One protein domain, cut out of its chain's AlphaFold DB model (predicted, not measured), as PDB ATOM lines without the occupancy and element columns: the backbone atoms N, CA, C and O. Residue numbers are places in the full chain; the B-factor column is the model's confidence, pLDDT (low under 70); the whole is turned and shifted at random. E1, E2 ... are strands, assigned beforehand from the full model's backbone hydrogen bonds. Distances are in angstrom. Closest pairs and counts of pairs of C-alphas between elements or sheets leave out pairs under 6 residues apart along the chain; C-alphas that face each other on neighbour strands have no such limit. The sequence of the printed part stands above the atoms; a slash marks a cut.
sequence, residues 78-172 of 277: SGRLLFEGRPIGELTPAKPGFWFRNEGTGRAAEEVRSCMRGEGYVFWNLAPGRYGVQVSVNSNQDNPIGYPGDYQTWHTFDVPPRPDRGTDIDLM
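AT A GLANCE: This is residues 78 to 172 of the 277 residues of an uncharacterized protein of Elusimicrobia bacterium (UniProt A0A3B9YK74). Two three-stranded sheets, the larger E2-E5-E6 and the shorter E1-E4-E3, make a small sandwich, only partly face to face, with residues 160 to 172 folding back along its E6 and E1 side. The 95 printed residues include six named strands, E1 to E6 in chain order, and no named helix; the class is all strand, with under half, 41, in strands. Both sheets are antiparallel. The whole is compact, radius of gyration of the C-alphas 13.3 A, yet elongated, 39 by 25 by 20 A.

IN THESE COORDINATES: E5, residues 129 to 137, spans 25.5 A; E6, 151 to 159, 23.9 A, ends at C-alpha (157.510, 188.477, 201.863); E2, 96 to 102, 19.7 A. E1, 78 to 83, 16.7 A, begins at (160.920, 197.728, 197.509); E4 is 120 to 124, 13.6 A, and E3 113 to 117, 13.0 A.

HOW THE PARTS SIT: Inner strand E5 is antiparallel to E2, N 97 to O 136 2.8 A, and to hairpin partner E6, N 133 to O 155 2.8 A. E4 neighbours E1, N 121 to O 79 2.8 A, and hairpin partner E3, N 117 to O 120 2.9 A. The closest C-alphas of E2 and E3, Phe 98 and Ser 114, are 7.4 A apart.

THE WHOLE: C-alphas 142 and 161 are farthest apart, 41.6 A. Links E1 to E2 and E5 to E6 are long. The printed part has no cut; no printed residue is under 70.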
ATOM      1  N   SER A  78     160.913 196.306 197.875       89.25
ATOM      2  CA  SER A  78     160.920 197.728 197.509       89.25
ATOM      3  C   SER A  78     159.595 198.195 196.927       89.25
ATOM      4  O   SER A  78     158.837 197.416 196.354       89.25
ATOM      5  N   GLY A  79     159.316 199.481 197.073       92.38
ATOM      6  CA  GLY A  79     158.093 200.101 196.579       92.38
ATOM      7  C   GLY A  79     158.135 201.605 196.784       92.38
ATOM      8  O   GLY A  79     159.164 202.159 197.174       92.38
ATOM      9  N   ARG A  80     157.023 202.285 196.526       94.94
ATOM     10  CA  ARG A  80     156.888 203.728 196.751       94.94
ATOM     11  C   ARG A  80     156.066 204.021 197.992       94.94
ATOM     12  O   ARG A  80     155.173 203.262 198.361       94.94
ATOM     13  N   LEU A  81     156.350 205.160 198.615       96.12
ATOM     14  CA  LEU A  81     155.491 205.741 199.641       96.12
ATOM     15  C   LEU A  81     154.592 206.783 198.989       96.12
ATOM     16  O   LEU A  81     155.089 207.761 198.431       96.12
ATOM     17  N   LEU A  82     153.281 206.568 199.057       97.19
ATOM     18  CA  LEU A  82     152.307 207.369 198.327       97.19
ATOM     19  C   LEU A  82     151.297 208.019 199.269       97.19
ATOM     20  O   LEU A  82     150.801 207.391 200.198       97.19
ATOM     21  N   PHE A  83     150.907 209.253 198.979       96.88
ATOM     22  CA  PHE A  83     149.694 209.860 199.518       96.88
ATOM     23  C   PHE A  83     148.812 210.291 198.351       96.88
ATOM     24  O   PHE A  83     149.232 211.061 197.493       96.88
ATOM     25  N   GLU A  84     147.600 209.736 198.292       95.19
ATOM     26  CA  GLU A  84     146.666 209.957 197.178       95.19
ATOM     27  C   GLU A  84     147.293 209.697 195.792       95.19
ATOM     28  O   GLU A  84     147.031 210.406 194.826       95.19
ATOM     29  N   GLY A  85     148.144 208.668 195.700       94.81
ATOM     30  CA  GLY A  85     148.833 208.276 194.464       94.81
ATOM     31  C   GLY A  85     150.080 209.099 194.127       94.81
ATOM     32  O   GLY A  85     150.774 208.760 193.173       94.81
ATOM     33  N   ARG A  86     150.395 210.138 194.909       95.62
ATOM     34  CA  ARG A  86     151.583 210.978 194.718       95.62
ATOM     35  C   ARG A  86     152.739 210.517 195.608       95.62
ATOM     36  O   ARG A  86     152.482 210.213 196.776       95.62
ATOM     37  N   PRO A  87     153.986 210.490 195.110       95.94
ATOM     38  CA  PRO A  87     155.162 210.221 195.929       95.94
ATOM     39  C   PRO A  87     155.260 211.164 197.128       95.94
ATOM     40  O   PRO A  87     155.091 212.377 196.999       95.94
ATOM     41  N   ILE A  88     155.577 210.623 198.306       95.25
ATOM     42  CA  ILE A  88     155.668 211.427 199.532       95.25
ATOM     43  C   ILE A  88     156.750 212.514 199.448       95.25
ATOM     44  O   ILE A  88     156.571 213.594 200.006       95.25
ATOM     45  N   GLY A  89     157.825 212.262 198.690       93.25
ATOM     46  CA  GLY A  89     158.917 213.216 198.471       93.25
ATOM     47  C   GLY A  89     158.504 214.482 197.711       93.25
ATOM     48  O   GLY A  89     159.162 215.508 197.850       93.25
ATOM     49  N   GLU A  90     157.392 214.451 196.966       94.62
ATOM     50  CA  GLU A  90     156.815 215.657 196.354       94.62
ATOM     51  C   GLU A  90     156.034 216.523 197.354       94.62
ATOM     52  O   GLU A  90     155.718 217.678 197.064       94.62
ATOM     53  N   LEU A  91     155.636 215.950 198.491       94.19
ATOM     54  CA  LEU A  91     154.779 216.598 199.487       94.19
ATOM     55  C   LEU A  91     155.583 217.130 200.668       94.19
ATOM     56  O   LEU A  91     155.210 218.138 201.261       94.19
ATOM     57  N   THR A  92     156.666 216.443 201.025       93.56
ATOM     58  CA  THR A  92     157.523 216.819 202.143       93.56
ATOM     59  C   THR A  92     158.953 216.310 201.940       93.56
ATOM     60  O   THR A  92     159.139 215.185 201.474       93.56
ATOM     61  N   PRO A  93     159.982 217.094 202.320       91.75
ATOM     62  CA  PRO A  93     161.369 216.627 202.338       91.75
ATOM     63  C   PRO A  93     161.680 215.726 203.548       91.75
ATOM     64  O   PRO A  93     162.805 215.243 203.685       91.75
ATOM     65  N   ALA A  94     160.725 215.535 204.464       92.81
ATOM     66  CA  ALA A  94     160.924 214.741 205.664       92.81
ATOM     67  C   ALA A  94     161.200 213.266 205.345       92.81
ATOM     68  O   ALA A  94     160.514 212.634 204.540       92.81
ATOM     69  N   LYS A  95     162.192 212.696 206.033       91.44
ATOM     70  CA  LYS A  95     162.526 211.277 205.895       91.44
ATOM     71  C   LYS A  95     161.503 210.406 206.639       91.44
ATOM     72  O   LYS A  95     161.162 210.721 207.782       91.44
ATOM     73  N   PRO A  96     161.038 209.298 206.038       94.50
ATOM     74  CA  PRO A  96     160.179 208.341 206.720       94.50
ATOM     75  C   PRO A  96     160.954 207.536 207.768       94.50
ATOM     76  O   PRO A  96     162.108 207.163 207.565       94.50
ATOM     77  N   GLY A  97     160.278 207.223 208.870       93.38
ATOM     78  CA  GLY A  97     160.671 206.197 209.825       93.38
ATOM     79  C   GLY A  97     159.863 204.917 209.614       93.38
ATOM     80  O   GLY A  97     158.675 204.973 209.284       93.38
ATOM     81  N   PHE A  98     160.509 203.775 209.846       95.06
ATOM     82  CA  PHE A  98     159.915 202.450 209.685       95.06
ATOM     83  C   PHE A  98     160.043 201.639 210.975       95.06
ATOM     84  O   PHE A  98     161.101 201.613 211.603       95.06
ATOM     85  N   TRP A  99     158.970 200.953 211.362       95.12
ATOM     86  CA  TRP A  99     158.998 199.936 212.411       95.12
ATOM     87  C   TRP A  99     158.241 198.699 211.946       95.12
ATOM     88  O   TRP A  99     157.140 198.816 211.408       95.12
ATOM     89  N   PHE A 100     158.816 197.521 212.164       96.00
ATOM     90  CA  PHE A 100     158.305 196.268 211.622       96.00
ATOM     91  C   PHE A 100     157.857 195.313 212.724       96.00
ATOM     92  O   PHE A 100     158.507 195.178 213.762       96.00
ATOM     93  N   ARG A 101     156.779 194.579 212.453       97.12
ATOM     94  CA  ARG A 101     156.304 193.449 213.250       97.12
ATOM     95  C   ARG A 101     156.157 192.228 212.357       97.12
ATOM     96  O   ARG A 101     155.599 192.319 211.267       97.12
ATOM     97  N   ASN A 102     156.633 191.083 212.823       96.12
ATOM     98  CA  ASN A 102     156.295 189.801 212.224       96.12
ATOM     99  C   ASN A 102     154.875 189.425 212.678       96.12
ATOM    100  O   ASN A 102     154.636 189.211 213.866       96.12
ATOM    101  N   GLU A 103     153.923 189.354 211.749       96.94
ATOM    102  CA  GLU A 103     152.515 189.085 212.072       96.94
ATOM    103  C   GLU A 103     152.269 187.624 212.461       96.94
ATOM    104  O   GLU A 103     151.290 187.333 213.142       96.94
ATOM    105  N   GLY A 104     153.156 186.706 212.069       93.94
ATOM    106  CA  GLY A 104     153.081 185.302 212.470       93.94
ATOM    107  C   GLY A 104     153.442 185.083 213.941       93.94
ATOM    108  O   GLY A 104     152.862 184.217 214.593       93.94
ATOM    109  N   THR A 105     154.377 185.871 214.483       95.00
ATOM    110  CA  THR A 105     154.825 185.757 215.885       95.00
ATOM    111  C   THR A 105     154.278 186.856 216.795       95.00
ATOM    112  O   THR A 105     154.343 186.731 218.019       95.00
ATOM    113  N   GLY A 106     153.778 187.951 216.221       94.69
ATOM    114  CA  GLY A 106     153.355 189.153 216.940       94.69
ATOM    115  C   GLY A 106     154.508 189.975 217.529       94.69
ATOM    116  O   GLY A 106     154.251 190.928 218.265       94.69
ATOM    117  N   ARG A 107     155.767 189.628 217.234       94.81
ATOM    118  CA  ARG A 107     156.965 190.295 217.771       94.81
ATOM    119  C   ARG A 107     157.539 191.301 216.780       94.81
ATOM    120  O   ARG A 107     157.306 191.190 215.577       94.81
ATOM    121  N   ALA A 108     158.296 192.272 217.291       95.00
ATOM    122  CA  ALA A 108     159.091 193.154 216.442       95.00
ATOM    123  C   ALA A 108     159.981 192.315 215.511       95.00
ATOM    124  O   ALA A 108     160.524 191.291 215.930       95.00
ATOM    125  N   ALA A 109     160.082 192.717 214.246       91.62
ATOM    126  CA  ALA A 109     161.035 192.102 213.337       91.62
ATOM    127  C   ALA A 109     162.413 192.712 213.610       91.62
ATOM    128  O   ALA A 109     162.601 193.921 213.469       91.62
ATOM    129  N   GLU A 110     163.344 191.878 214.053       85.62
ATOM    130  CA  GLU A 110     164.719 192.274 214.343       85.62
ATOM    131  C   GLU A 110     165.540 192.315 213.047       85.62
ATOM    132  O   GLU A 110     165.184 191.671 212.062       85.62
ATOM    133  N   GLU A 111     166.612 193.111 213.038       84.81
ATOM    134  CA  GLU A 111     167.599 193.205 211.943       84.81
ATOM    135  C   GLU A 111     167.085 193.689 210.577       84.81
ATOM    136  O   GLU A 111     167.878 193.814 209.637       84.81
ATOM    137  N   VAL A 112     165.797 194.031 210.464       88.81
ATOM    138  CA  VAL A 112     165.248 194.661 209.261       88.81
ATOM    139  C   VAL A 112     165.909 196.014 209.076       88.81
ATOM    140  O   VAL A 112     165.842 196.890 209.942       88.81
ATOM    141  N   ARG A 113     166.519 196.192 207.911       88.56
ATOM    142  CA  ARG A 113     167.125 197.457 207.523       88.56
ATOM    143  C   ARG A 113     166.294 198.122 206.444       88.56
ATOM    144  O   ARG A 113     165.572 197.464 205.692       88.56
ATOM    145  N   SER A 114     166.364 199.447 206.410       89.94
ATOM    146  CA  SER A 114     165.586 200.254 205.482       89.94
ATOM    147  C   SER A 114     166.360 201.481 205.029       89.94
ATOM    148  O   SER A 114     167.132 202.062 205.792       89.94
ATOM    149  N   CYS A 115     166.130 201.884 203.785       87.81
ATOM    150  CA  CYS A 115     166.658 203.116 203.221       87.81
ATOM    151  C   CYS A 115     165.680 203.691 202.191       87.81
ATOM    152  O   CYS A 115     164.790 202.995 201.691       87.81
ATOM    153  N   MET A 116     165.874 204.964 201.853       88.06
ATOM    154  CA  MET A 116     165.173 205.620 200.750       88.06
ATOM    155  C   MET A 116     166.042 205.600 199.494       88.06
ATOM    156  O   MET A 116     167.187 206.053 199.531       88.06
ATOM    157  N   ARG A 117     165.492 205.111 198.376       83.62
ATOM    158  CA  ARG A 117     166.140 205.092 197.057       83.62
ATOM    159  C   ARG A 117     165.270 205.863 196.066       83.62
ATOM    160  O   ARG A 117     164.235 205.370 195.621       83.62
ATOM    161  N   GLY A 118     165.690 207.084 195.732       83.94
ATOM    162  CA  GLY A 118     164.860 208.014 194.962       83.94
ATOM    163  C   GLY A 118     163.550 208.313 195.699       83.94
ATOM    164  O   GLY A 118     163.565 208.662 196.876       83.94
ATOM    165  N   GLU A 119     162.422 208.129 195.016       81.56
ATOM    166  CA  GLU A 119     161.070 208.286 195.582       81.56
ATOM    167  C   GLU A 119     160.540 207.024 196.287       81.56
ATOM    168  O   GLU A 119     159.422 207.007 196.810       81.56
ATOM    169  N   GLY A 120     161.321 205.943 196.268       86.75
ATOM    170  CA  GLY A 120     160.958 204.651 196.827       86.75
ATOM    171  C   GLY A 120     161.676 204.325 198.129       86.75
ATOM    172  O   GLY A 120     162.633 204.984 198.539       86.75
ATOM    173  N   TYR A 121     161.219 203.255 198.761       91.00
ATOM    174  CA  TYR A 121     161.881 202.622 199.887       91.00
ATOM    175  C   TYR A 121     162.471 201.278 199.459       91.00
ATOM    176  O   TYR A 121     162.003 200.630 198.517       91.00
ATOM    177  N   VAL A 122     163.477 200.836 200.202       90.00
ATOM    178  CA  VAL A 122     164.059 199.500 200.089       90.00
ATOM    179  C   VAL A 122     164.191 198.923 201.488       90.00
ATOM    180  O   VAL A 122     164.738 199.580 202.372       90.00
ATOM    181  N   PHE A 123     163.700 197.702 201.677       90.56
ATOM    182  CA  PHE A 123     163.867 196.897 202.882       90.56
ATOM    183  C   PHE A 123     164.692 195.655 202.559       90.56
ATOM    184  O   PHE A 123     164.528 195.059 201.492       90.56
ATOM    185  N   TRP A 124     165.548 195.246 203.489       87.69
ATOM    186  CA  TRP A 124     166.322 194.012 203.383       87.69
ATOM    187  C   TRP A 124     166.441 193.321 204.743       87.69
ATOM    188  O   TRP A 124     166.034 193.875 205.769       87.69
ATOM    189  N   ASN A 125     166.932 192.079 204.725       88.06
ATOM    190  CA  ASN A 125     166.923 191.143 205.857       88.06
ATOM    191  C   ASN A 125     165.513 190.764 206.343       88.06
ATOM    192  O   ASN A 125     165.296 190.455 207.512       88.06
ATOM    193  N   LEU A 126     164.539 190.751 205.430       87.56
ATOM    194  CA  LEU A 126     163.217 190.186 205.688       87.56
ATOM    195  C   LEU A 126     163.186 188.725 205.238       87.56
ATOM    196  O   LEU A 126     163.235 188.425 204.045       87.56
ATOM    197  N   ALA A 127     163.078 187.812 206.201       89.25
ATOM    198  CA  ALA A 127     162.807 186.411 205.912       89.25
ATOM    199  C   ALA A 127     161.403 186.240 205.292       89.25
ATOM    200  O   ALA A 127     160.538 187.101 205.466       89.25
ATOM    201  N   PRO A 128     161.133 185.123 204.596       91.25
ATOM    202  CA  PRO A 128     159.805 184.862 204.054       91.25
ATOM    203  C   PRO A 128     158.747 184.777 205.160       91.25
ATOM    204  O   PRO A 128     158.944 184.091 206.165       91.25
ATOM    205  N   GLY A 129     157.612 185.450 204.976       92.81
ATOM    206  CA  GLY A 129     156.544 185.503 205.975       92.81
ATOM    207  C   GLY A 129     155.661 186.741 205.863       92.81
ATOM    208  O   GLY A 129     155.834 187.565 204.969       92.81
ATOM    209  N   ARG A 130     154.709 186.876 206.790       95.56
ATOM    210  CA  ARG A 130     153.785 188.016 206.846       95.56
ATOM    211  C   ARG A 130     154.271 189.064 207.838       95.56
ATOM    212  O   ARG A 130     154.521 188.748 209.003       95.56
ATOM    213  N   TYR A 131     154.337 190.314 207.396       95.62
ATOM    214  CA  TYR A 131     154.831 191.436 208.187       95.62
ATOM    215  C   TYR A 131     153.848 192.599 208.183       95.62
ATOM    216  O   TYR A 131     153.074 192.789 207.246       95.62
ATOM    217  N   GLY A 132     153.893 193.387 209.250       97.12
ATOM    218  CA  GLY A 132     153.313 194.714 209.318       97.12
ATOM    219  C   GLY A 132     154.414 195.756 209.451       97.12
ATOM    220  O   GLY A 132     155.370 195.555 210.198       97.12
ATOM    221  N   VAL A 133     154.283 196.864 208.728       96.94
ATOM    222  CA  VAL A 133     155.157 198.030 208.829       96.94
ATOM    223  C   VAL A 133     154.343 199.242 209.263       96.94
ATOM    224  O   VAL A 133     153.353 199.613 208.631       96.94
ATOM    225  N   GLN A 134     154.775 199.868 210.353       97.19
ATOM    226  CA  GLN A 134     154.405 201.232 210.689       97.19
ATOM    227  C   GLN A 134     155.329 202.158 209.906       97.19
ATOM    228  O   GLN A 134     156.541 202.146 210.120       97.19
ATOM    229  N   VAL A 135     154.745 202.972 209.032       97.00
ATOM    230  CA  VAL A 135     155.445 204.080 208.379       97.00
ATOM    231  C   VAL A 135     154.995 205.370 209.040       97.00
ATOM    232  O   VAL A 135     153.792 205.571 209.235       97.00
ATOM    233  N   SER A 136     155.940 206.239 209.379       96.44
ATOM    234  CA  SER A 136     155.649 207.555 209.946       96.44
ATOM    235  C   SER A 136     156.560 208.613 209.330       96.44
ATOM    236  O   SER A 136     157.769 208.425 209.255       96.44
ATOM    237  N   VAL A 137     155.983 209.730 208.903       96.69
ATOM    238  CA  VAL A 137     156.676 210.865 208.286       96.69
ATOM    239  C   VAL A 137     156.312 212.114 209.073       96.69
ATOM    240  O   VAL A 137     155.176 212.586 208.979       96.69
ATOM    241  N   ASN A 138     157.274 212.623 209.847       95.88
ATOM    242  CA  ASN A 138     157.126 213.890 210.554       95.88
ATOM    243  C   ASN A 138     157.330 215.043 209.564       95.88
ATOM    244  O   ASN A 138     158.467 215.393 209.246       95.88
ATOM    245  N   SER A 139     156.235 215.588 209.041       94.88
ATOM    246  CA  SER A 139     156.282 216.616 207.998       94.88
ATOM    247  C   SER A 139     156.641 217.991 208.543       94.88
ATOM    248  O   SER A 139     157.079 218.839 207.769       94.88
ATOM    249  N   ASN A 140     156.493 218.203 209.851       92.44
ATOM    250  CA  ASN A 140     156.897 219.421 210.527       92.44
ATOM    251  C   ASN A 140     157.866 219.096 211.670       92.44
ATOM    252  O   ASN A 140     157.462 218.780 212.782       92.44
ATOM    253  N   GLN A 141     159.166 219.249 211.422       89.75
ATOM    254  CA  GLN A 141     160.192 218.915 212.417       89.75
ATOM    255  C   GLN A 141     160.147 219.784 213.688       89.75
ATOM    256  O   GLN A 141     160.779 219.418 214.679       89.75
ATOM    257  N   ASP A 142     159.374 220.875 213.692       90.19
ATOM    258  CA  ASP A 142     159.145 221.704 214.878       90.19
ATOM    259  C   ASP A 142     158.150 221.071 215.867       90.19
ATOM    260  O   ASP A 142     158.051 221.519 217.014       90.19
ATOM    261  N   ASN A 143     157.409 220.031 215.460       88.31
ATOM    262  CA  ASN A 143     156.468 219.318 216.320       88.31
ATOM    263  C   ASN A 143     156.815 217.818 216.478       88.31
ATOM    264  O   ASN A 143     157.605 217.249 215.715       88.31
ATOM    265  N   PRO A 144     156.294 217.154 217.531       90.69
ATOM    266  CA  PRO A 144     156.466 215.716 217.697       90.69
ATOM    267  C   PRO A 144     155.760 214.915 216.600       90.69
ATOM    268  O   PRO A 144     154.689 215.283 216.133       90.69
ATOM    269  N   ILE A 145     156.302 213.738 216.289       90.69
ATOM    270  CA  ILE A 145     155.692 212.813 215.327       90.69
ATOM    271  C   ILE A 145     154.250 212.433 215.707       90.69
ATOM    272  O   ILE A 145     153.943 212.146 216.869       90.69
ATOM    273  N   GLY A 146     153.375 212.371 214.705       91.56
ATOM    274  CA  GLY A 146     151.947 212.100 214.857       91.56
ATOM    275  C   GLY A 146     151.108 213.355 215.111       91.56
ATOM    276  O   GLY A 146     149.925 213.231 215.433       91.56
ATOM    277  N   TYR A 147     151.687 214.546 214.986       95.31
ATOM    278  CA  TYR A 147     150.934 215.796 215.026       95.31
ATOM    279  C   TYR A 147     150.241 216.062 213.676       95.31
ATOM    280  O   TYR A 147     150.545 215.410 212.672       95.31
ATOM    281  N   PRO A 148     149.257 216.976 213.627       97.06
ATOM    282  CA  PRO A 148     148.550 217.301 212.398       97.06
ATOM    283  C   PRO A 148     149.474 217.663 211.240       97.06
ATOM    284  O   PRO A 148     150.472 218.357 211.412       97.06
ATOM    285  N   GLY A 149     149.107 217.200 210.046       96.81
ATOM    286  CA  GLY A 149     149.916 217.361 208.842       96.81
ATOM    287  C   GLY A 149     150.874 216.202 208.569       96.81
ATOM    288  O   GLY A 149     151.203 215.995 207.405       96.81
ATOM    289  N   ASP A 150     151.230 215.406 209.579       97.38
ATOM    290  CA  ASP A 150     152.067 214.218 209.400       97.38
ATOM    291  C   ASP A 150     151.391 213.136 208.562       97.38
ATOM    292  O   ASP A 150     150.162 213.068 208.447       97.38
ATOM    293  N   TYR A 151     152.211 212.227 208.034       97.88
ATOM    294  CA  TYR A 151     151.743 211.055 207.307       97.88
ATOM    295  C   TYR A 151     152.102 209.785 208.060       97.88
ATOM    296  O   TYR A 151     153.243 209.585 208.471       97.88
ATOM    297  N   GLN A 152     151.132 208.894 208.231       96.56
ATOM    298  CA  GLN A 152     151.367 207.623 208.900       96.56
ATOM    299  C   GLN A 152     150.398 206.536 208.456       96.56
ATOM    300  O   GLN A 152     149.228 206.787 208.168       96.56
ATOM    301  N   THR A 153     150.881 205.297 208.447       97.00
ATOM    302  CA  THR A 153     150.054 204.125 208.166       97.00
ATOM    303  C   THR A 153     150.612 202.877 208.834       97.00
ATOM    304  O   THR A 153     151.814 202.773 209.071       97.00
ATOM    305  N   TRP A 154     149.720 201.927 209.089       96.69
ATOM    306  CA  TRP A 154     150.078 200.537 209.325       96.69
ATOM    307  C   TRP A 154     149.748 199.757 208.059       96.69
ATOM    308  O   TRP A 154     148.586 199.727 207.645       96.69
ATOM    309  N   HIS A 155     150.747 199.135 207.445       96.38
ATOM    310  CA  HIS A 155     150.577 198.361 206.223       96.38
ATOM    311  C   HIS A 155     151.056 196.930 206.433       96.38
ATOM    312  O   HIS A 155     152.146 196.716 206.947       96.38
ATOM    313  N   THR A 156     150.253 195.943 206.039       96.75
ATOM    314  CA  THR A 156     150.638 194.528 206.116       96.75
ATOM    315  C   THR A 156     150.926 193.972 204.732       96.75
ATOM    316  O   THR A 156     150.123 194.193 203.828       96.75
ATOM    317  N   PHE A 157     151.996 193.198 204.598       94.56
ATOM    318  CA  PHE A 157     152.427 192.590 203.342       94.56
ATOM    319  C   PHE A 157     153.059 191.212 203.581       94.56
ATOM    320  O   PHE A 157     153.473 190.889 204.698       94.56
ATOM    321  N   ASP A 158     153.129 190.409 202.522       93.06
ATOM    322  CA  ASP A 158     153.785 189.104 202.526       93.06
ATOM    323  C   ASP A 158     155.135 189.187 201.803       93.06
ATOM    324  O   ASP A 158     155.245 189.740 200.707       93.06
ATOM    325  N   VAL A 159     156.166 188.623 202.422       91.44
ATOM    326  CA  VAL A 159     157.510 188.477 201.863       91.44
ATOM    327  C   VAL A 159     157.631 187.056 201.310       91.44
ATOM    328  O   VAL A 159     157.598 186.097 202.088       91.44
ATOM    329  N   PRO A 160     157.744 186.872 199.984       89.50
ATOM    330  CA  PRO A 160     157.901 185.546 199.400       89.50
ATOM    331  C   PRO A 160     159.336 185.010 199.589       89.50
ATOM    332  O   PRO A 160     160.259 185.780 199.845       89.50
ATOM    333  N   PRO A 161     159.571 183.698 199.382       87.06
ATOM    334  CA  PRO A 161     160.910 183.093 199.414       87.06
ATOM    335  C   PRO A 161     161.949 183.731 198.488       87.06
ATOM    336  O   PRO A 161     163.146 183.629 198.737       87.06
ATOM    337  N   ARG A 162     161.499 184.359 197.398       81.62
ATOM    338  CA  ARG A 162     162.330 185.106 196.452       81.62
ATOM    339  C   ARG A 162     161.587 186.391 196.081       81.62
ATOM    340  O   ARG A 162     160.759 186.337 195.176       81.62
ATOM    341  N   PRO A 163     161.796 187.502 196.803       74.25
ATOM    342  CA  PRO A 163     161.176 188.767 196.455       74.25
ATOM    343  C   PRO A 163     161.818 189.294 195.173       74.25
ATOM    344  O   PRO A 163     163.034 189.453 195.086       74.25
ATOM    345  N   ASP A 164     160.984 189.513 194.167       70.50
ATOM    346  CA  ASP A 164     161.320 190.160 192.902       70.50
ATOM    347  C   ASP A 164     160.919 191.646 192.913       70.50
ATOM    348  O   ASP A 164     161.561 192.468 192.262       70.50
ATOM    349  N   ARG A 165     159.884 191.996 193.687       76.06
ATOM    350  CA  ARG A 165     159.439 193.364 193.981       76.06
ATOM    351  C   ARG A 165     158.622 193.415 195.274       76.06
ATOM    352  O   ARG A 165     158.045 192.410 195.687       76.06
ATOM    353  N   GLY A 166     158.554 194.589 195.897       83.44
ATOM    354  CA  GLY A 166     157.615 194.849 196.985       83.44
ATOM    355  C   GLY A 166     156.303 195.474 196.501       83.44
ATOM    356  O   GLY A 166     155.905 195.310 195.347       83.44
ATOM    357  N   THR A 167     155.616 196.169 197.407       90.56
ATOM    358  CA  THR A 167     154.332 196.844 197.160       90.56
ATOM    359  C   THR A 167     154.454 198.338 197.410       90.56
ATOM    360  O   THR A 167     155.236 198.765 198.249       90.56
ATOM    361  N   ASP A 168     153.643 199.146 196.736       95.19
ATOM    362  CA  ASP A 168     153.484 200.538 197.149       95.19
ATOM    363  C   ASP A 168     152.744 200.597 198.495       95.19
ATOM    364  O   ASP A 168     151.849 199.787 198.769       95.19
ATOM    365  N   ILE A 169     153.127 201.556 199.339       96.19
ATOM    366  CA  ILE A 169     152.515 201.800 200.643       96.19
ATOM    367  C   ILE A 169     151.793 203.139 200.606       96.19
ATOM    368  O   ILE A 169     152.390 204.207 200.477       96.19
ATOM    369  N   ASP A 170     150.484 203.057 200.793       96.81
ATOM    370  CA  ASP A 170     149.602 204.204 200.885       96.81
ATOM    371  C   ASP A 170     149.554 204.767 202.311       96.81
ATOM    372  O   ASP A 170     149.089 204.127 203.262       96.81
ATOM    373  N   LEU A 171     150.012 206.006 202.445       97.81
ATOM    374  CA  LEU A 171     149.989 206.783 203.671       97.81
ATOM    375  C   LEU A 171     148.637 207.476 203.868       97.81
ATOM    376  O   LEU A 171     147.880 207.731 202.926       97.81
ATOM    377  N   MET A 172     148.353 207.811 205.125       98.19
ATOM    378  CA  MET A 172     147.215 208.632 205.524       98.19
ATOM    379  C   MET A 172     147.714 209.876 206.252       98.19
ATOM    380  O   MET A 172     148.701 209.802 206.984       98.19
TER     381      MET A 172